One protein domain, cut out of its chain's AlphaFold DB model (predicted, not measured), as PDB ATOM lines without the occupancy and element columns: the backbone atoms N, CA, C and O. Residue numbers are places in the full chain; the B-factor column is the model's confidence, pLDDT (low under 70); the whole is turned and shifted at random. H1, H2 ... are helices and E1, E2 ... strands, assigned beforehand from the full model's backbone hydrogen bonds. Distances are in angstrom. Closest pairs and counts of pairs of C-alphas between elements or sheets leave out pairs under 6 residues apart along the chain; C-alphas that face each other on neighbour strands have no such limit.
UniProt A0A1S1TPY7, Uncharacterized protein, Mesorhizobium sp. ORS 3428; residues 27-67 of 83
ATOM      1  N   ARG A  27     -15.521 -45.651  13.733       95.56
ATOM      2  CA  ARG A  27     -15.949 -47.066  13.793       95.56
ATOM      3  C   ARG A  27     -17.124 -47.300  14.752       95.56
ATOM      4  O   ARG A  27     -18.038 -48.047  14.428       95.56
ATOM      5  N   ARG A  28     -17.125 -46.630  15.913       93.81
ATOM      6  CA  ARG A  28     -18.239 -46.696  16.877       93.81
ATOM      7  C   ARG A  28     -19.498 -46.007  16.345       93.81
ATOM      8  O   ARG A  28     -20.591 -46.511  16.563       93.81
ATOM      9  N   GLY A  29     -19.334 -44.903  15.616       95.25
ATOM     10  CA  GLY A  29     -20.434 -44.229  14.923       95.25
ATOM     11  C   GLY A  29     -21.106 -45.139  13.895       95.25
ATOM     12  O   GLY A  29     -22.319 -45.301  13.924       95.25
ATOM     13  N   TRP A  30     -20.320 -45.827  13.064       95.75
ATOM     14  CA  TRP A  30     -20.848 -46.822  12.125       95.75
ATOM     15  C   TRP A  30     -21.554 -47.988  12.818       95.75
ATOM     16  O   TRP A  30     -22.646 -48.371  12.404       95.75
ATOM     17  N   ALA A  31     -20.975 -48.525  13.899       96.25
ATOM     18  CA  ALA A  31     -21.619 -49.579  14.684       96.25
ATOM     19  C   ALA A  31     -23.002 -49.140  15.196       96.25
ATOM     20  O   ALA A  31     -23.971 -49.890  15.083       96.25
ATOM     21  N   TRP A  32     -23.113 -47.899  15.684       94.88
ATOM     22  CA  TRP A  32     -24.390 -47.323  16.098       94.88
ATOM     23  C   TRP A  32     -25.379 -47.162  14.936       94.88
ATOM     24  O   TRP A  32     -26.550 -47.508  15.085       94.88
ATOM     25  N   GLU A  33     -24.930 -46.695  13.765       95.06
ATOM     26  CA  GLU A  33     -25.796 -46.547  12.588       95.06
ATOM     27  C   GLU A  33     -26.397 -47.885  12.126       95.06
ATOM     28  O   GLU A  33     -27.584 -47.934  11.781       95.06
ATOM     29  N   PHE A  34     -25.612 -48.968  12.147       94.19
ATOM     30  CA  PHE A  34     -26.119 -50.312  11.857       94.19
ATOM     31  C   PHE A  34     -27.089 -50.792  12.933       94.19
ATOM     32  O   PHE A  34     -28.175 -51.281  12.612       94.19
ATOM     33  N   LEU A  35     -26.732 -50.609  14.206       96.31
ATOM     34  CA  LEU A  35     -27.542 -51.071  15.322       96.31
ATOM     35  C   LEU A  35     -28.917 -50.391  15.345       96.31
ATOM     36  O   LEU A  35     -29.938 -51.074  15.330       96.31
ATOM     37  N   ARG A  36     -28.971 -49.054  15.274       93.81
ATOM     38  CA  ARG A  36     -30.235 -48.292  15.341       93.81
ATOM     39  C   ARG A  36     -31.185 -48.544  14.161       93.81
ATOM     40  O   ARG A  36     -32.365 -48.202  14.236       93.81
ATOM     41  N   ARG A  37     -30.684 -49.116  13.057       91.81
ATOM     42  CA  ARG A  37     -31.482 -49.527  11.884       91.81
ATOM     43  C   ARG A  37     -31.907 -50.992  11.917       91.81
ATOM     44  O   ARG A  37     -32.768 -51.369  11.126       91.81
ATOM     45  N   ASN A  38     -31.355 -51.804  12.815       95.31
ATOM     46  CA  ASN A  38     -31.740 -53.202  12.950       95.31
ATOM     47  C   ASN A  38     -33.164 -53.307  13.546       95.31
ATOM     48  O   ASN A  38     -33.410 -52.775  14.631       95.31
ATOM     49  N   PRO A  39     -34.118 -53.980  12.876       95.19
ATOM     50  CA  PRO A  39     -35.504 -54.055  13.344       95.19
ATOM     51  C   PRO A  39     -35.656 -54.828  14.661       95.19
ATOM     52  O   PRO A  39     -36.459 -54.428  15.500       95.19
ATOM     53  N   ALA A  40     -34.864 -55.880  14.883       96.25
ATOM     54  CA  ALA A  40     -34.891 -56.633  16.134       96.25
ATOM     55  C   ALA A  40     -34.326 -55.805  17.298       96.25
ATOM     56  O   ALA A  40     -34.888 -55.819  18.388       96.25
ATOM     57  N   PHE A  41     -33.283 -55.004  17.054       96.31
ATOM     58  CA  PHE A  41     -32.797 -54.059  18.060       96.31
ATOM     59  C   PHE A  41     -33.847 -52.999  18.396       96.31
ATOM     60  O   PHE A  41     -34.063 -52.702  19.563       96.31
ATOM     61  N   ARG A  42     -34.525 -52.437  17.386       95.62
ATOM     62  CA  ARG A  42     -35.576 -51.431  17.604       95.62
ATOM     63  C   ARG A  42     -36.736 -51.977  18.435       95.62
ATOM     64  O   ARG A  42     -37.245 -51.248  19.277       95.62
ATOM     65  N   HIS A  43     -37.118 -53.232  18.209       94.88
ATOM     66  CA  HIS A  43     -38.142 -53.920  18.992       94.88
ATOM     67  C   HIS A  43     -37.718 -54.128  20.454       94.88
ATOM     68  O   HIS A  43     -38.463 -53.801  21.374       94.88
ATOM     69  N   ASP A  44     -36.496 -54.609  20.690       95.56
ATOM     70  CA  ASP A  44     -35.985 -54.734  22.056       95.56
ATOM     71  C   ASP A  44     -35.878 -53.374  22.756       95.56
ATOM     72  O   ASP A  44     -36.223 -53.236  23.930       95.56
ATOM     73  N   LEU A  45     -35.392 -52.360  22.033       94.31
ATOM     74  CA  LEU A  45     -35.214 -51.009  22.545       94.31
ATOM     75  C   LEU A  45     -36.559 -50.380  22.920       94.31
ATOM     76  O   LEU A  45     -36.644 -49.767  23.980       94.31
ATOM     77  N   SER A  46     -37.613 -50.545  22.111       94.25
ATOM     78  CA  SER A  46     -38.940 -50.021  22.462       94.25
ATOM     79  C   SER A  46     -39.459 -50.646  23.757       94.25
ATOM     80  O   SER A  46     -39.873 -49.919  24.656       94.25
ATOM     81  N   HIS A  47     -39.325 -51.965  23.922       93.06
ATOM     82  CA  HIS A  47     -39.704 -52.642  25.164       93.06
ATOM     83  C   HIS A  47     -38.866 -52.222  26.376       93.06
ATOM     84  O   HIS A  47     -39.373 -52.175  27.498       93.06
ATOM     85  N   ALA A  48     -37.581 -51.923  26.173       92.50
ATOM     86  CA  ALA A  48     -36.717 -51.402  27.226       92.50
ATOM     87  C   ALA A  48     -37.127 -49.985  27.658       92.50
ATOM     88  O   ALA A  48     -37.098 -49.687  28.855       92.50
ATOM     89  N   LEU A  49     -37.511 -49.135  26.700       92.06
ATOM     90  CA  LEU A  49     -37.925 -47.748  26.924       92.06
ATOM     91  C   LEU A  49     -39.307 -47.643  27.579       92.06
ATOM     92  O   LEU A  49     -39.486 -46.803  28.451       92.06
ATOM     93  N   GLU A  50     -40.251 -48.526  27.237       91.56
ATOM     94  CA  GLU A  50     -41.577 -48.605  27.882       91.56
ATOM     95  C   GLU A  50     -41.494 -48.769  29.406       91.56
ATOM     96  O   GLU A  50     -42.377 -48.321  30.135       91.56
ATOM     97  N   ARG A  51     -40.436 -49.428  29.894       86.62
ATOM     98  CA  ARG A  51     -40.208 -49.700  31.322       86.62
ATOM     99  C   ARG A  51     -39.128 -48.814  31.934       86.62
ATOM    100  O   ARG A  51     -38.733 -49.049  33.075       86.62
ATOM    101  N   ALA A  52     -38.605 -47.859  31.172       91.75
ATOM    102  CA  ALA A  52     -37.559 -46.981  31.649       91.75
ATOM    103  C   ALA A  52     -38.140 -45.837  32.487       91.75
ATOM    104  O   ALA A  52     -39.242 -45.353  32.235       91.75
ATOM    105  N   SER A  53     -37.374 -45.376  33.469       91.38
ATOM    106  CA  SER A  53     -37.676 -44.177  34.245       91.38
ATOM    107  C   SER A  53     -36.612 -43.111  34.012       91.38
ATOM    108  O   SER A  53     -35.425 -43.409  33.874       91.38
ATOM    109  N   SER A  54     -37.043 -41.851  33.963       89.19
ATOM    110  CA  SER A  54     -36.139 -40.705  33.897       89.19
ATOM    111  C   SER A  54     -35.348 -40.588  35.199       89.19
ATOM    112  O   SER A  54     -35.932 -40.590  36.282       89.19
ATOM    113  N   VAL A  55     -34.026 -40.460  35.091       89.19
ATOM    114  CA  VAL A  55     -33.101 -40.288  36.225       89.19
ATOM    115  C   VAL A  55     -32.555 -38.865  36.275       89.19
ATOM    116  O   VAL A  55     -32.409 -38.310  37.359       89.19
ATOM    117  N   ASP A  56     -32.256 -38.267  35.119       88.12
ATOM    118  CA  ASP A  56     -31.743 -36.898  35.013       88.12
ATOM    119  C   ASP A  56     -32.088 -36.318  33.637       88.12
ATOM    120  O   ASP A  56     -31.718 -36.895  32.616       88.12
ATOM    121  N   GLN A  57     -32.764 -35.170  33.610       85.81
ATOM    122  CA  GLN A  57     -33.146 -34.485  32.375       85.81
ATOM    123  C   GLN A  57     -32.321 -33.217  32.205       85.81
ATOM    124  O   GLN A  57     -32.362 -32.305  33.033       85.81
ATOM    125  N   ARG A  58     -31.600 -33.125  31.089       89.19
ATOM    126  CA  ARG A  58     -30.816 -31.950  30.697       89.19
ATOM    127  C   ARG A  58     -31.306 -31.429  29.347       89.19
ATOM    128  O   ARG A  58     -31.836 -32.207  28.559       89.19
ATOM    129  N   PRO A  59     -31.059 -30.148  29.011       87.69
ATOM    130  CA  PRO A  59     -31.555 -29.548  27.768       87.69
ATOM    131  C   PRO A  59     -31.191 -30.298  26.475       87.69
ATOM    132  O   PRO A  59     -31.900 -30.176  25.482       87.69
ATOM    133  N   SER A  60     -30.093 -31.060  26.467       88.88
ATOM    134  CA  SER A  60     -29.607 -31.817  25.304       88.88
ATOM    135  C   SER A  60     -29.355 -33.305  25.579       88.88
ATOM    136  O   SER A  60     -28.832 -34.003  24.711       88.88
ATOM    137  N   LEU A  61     -29.679 -33.792  26.780       86.69
ATOM    138  CA  LEU A  61     -29.391 -35.162  27.197       86.69
ATOM    139  C   LEU A  61     -30.405 -35.616  28.243       86.69
ATOM    140  O   LEU A  61     -30.508 -35.003  29.300       86.69
ATOM    141  N   ASP A  62     -31.082 -36.725  27.971       88.50
ATOM    142  CA  ASP A  62     -31.899 -37.424  28.957       88.50
ATOM    143  C   ASP A  62     -31.172 -38.697  29.404       88.50
ATOM    144  O   ASP A  62     -30.658 -39.460  28.576       88.50
ATOM    145  N   VAL A  63     -31.084 -38.901  30.714       90.25
ATOM    146  CA  VAL A  63     -30.526 -40.102  31.326       90.25
ATOM    147  C   VAL A  63     -31.677 -40.887  31.923       90.25
ATOM    148  O   VAL A  63     -32.302 -40.466  32.895       90.25
ATOM    149  N   ILE A  64     -31.900 -42.074  31.374       91.62
ATOM    150  CA  ILE A  64     -32.927 -43.006  31.828       91.62
ATOM    151  C   ILE A  64     -32.292 -44.238  32.476       91.62
ATOM    152  O   ILE A  64     -31.182 -44.643  32.127       91.62
ATOM    153  N   ALA A  65     -33.021 -44.862  33.394       91.19
ATOM    154  CA  ALA A  65     -32.718 -46.188  33.913       91.19
ATOM    155  C   ALA A  65     -33.745 -47.182  33.377       91.19
ATOM    156  O   ALA A  65     -34.940 -46.912  33.386       91.19
ATOM    157  N   SER A  66     -33.280 -48.348  32.938       89.38
ATOM    158  CA  SER A  66     -34.135 -49.473  32.567       89.38
ATOM    159  C   SER A  66     -33.573 -50.744  33.188       89.38
ATOM    160  O   SER A  66     -32.358 -50.899  33.301       89.38
ATOM    161  N   SER A  67     -34.459 -51.650  33.591       87.88
ATOM    162  CA  SER A  67     -34.091 -52.997  34.037       87.88
ATOM    163  C   SER A  67     -33.883 -53.971  32.873       87.88
ATOM    164  O   SER A  67     -33.485 -55.112  33.097       87.88
TER     165      SER A  67
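What this domain is: This is residues 27 to 67 of the 83 residues of an uncharacterized protein of Mesorhizobium sp. ORS 3428 (UniProt A0A1S1TPY7). The domain is an open U: the two-stranded hairpin of E1 and E2 makes one arm, the helix H2 makes the base, and the helix H1 makes the other arm. The arms rise from the two ends of H2 with an empty space between them, and residues 27 to 35 of H1 and 37 to 44, of which 39 to 44 belong to H2, stand free. The printed part has 41 residues with two named helices and then two named strands, in the order H1, H2, E1, E2; the sheet is E1 - E2, antiparallel, and the class is mixed, helices and strands. The whole is loose, with a radius of gyration of the C-alphas of 12.2 A, and the C-alphas span 27 by 22 by 14 A.

How they stand to each other: The strands E1, residues 53 to 58, and E2, residues 61 to 65, form a hairpin and are antiparallel, with 161 degrees between their directions. Among the C-alphas that face each other are those of Ser 54 and Ile 64, 4.5 A apart. Within hydrogen-bond range across the pair are, for instance, N 55 and O 63 at 2.8 A and N 65 and O 53 at 2.8 A. The helix H2, residues 39 to 50, is joined to E1 by a tight link of 2 residues. H2 and E2 are only just apart, their closest C-alphas being 8.5 A from each other. The helix H1, residues 27 to 37, is close to H2 but not clearly touching it, with 2 pairs of C-alphas within 8 A; the closest C-alphas are those of Arg 36 and Arg 42, 6.6 A apart. The lines of H1 and H2 are about perpendicular, at 82 degrees. H1 is apart from E1 and from E2. In H2 every O i to N i+4 pair is within hydrogen-bond range; in H1, 6 of 7 are.

Where its parts are: E1 runs 14.5 A from C-alpha 53 to C-alpha 58, and E2 runs 13.3 A from C-alpha 61 to C-alpha 65, where it ends at (-32.718, -46.188, 33.913). H2 has 12 residues and measures 16.7 A from C-alpha 39, at (-35.504, -54.055, 13.344), to C-alpha 50. H1 has 11 residues and measures 15.8 A, beginning with C-alpha 27 at (-15.949, -47.066, 13.793).

The domain as a whole: The two C-alphas farthest apart are those of Arg 27 and Arg 51, at 30.0 A. The printed part has no cut, and the links H1 to H2, H2 to E1 and E1 to E2 are tight. The mean pLDDT of the printed part is 92.3, and no printed residue is under 70.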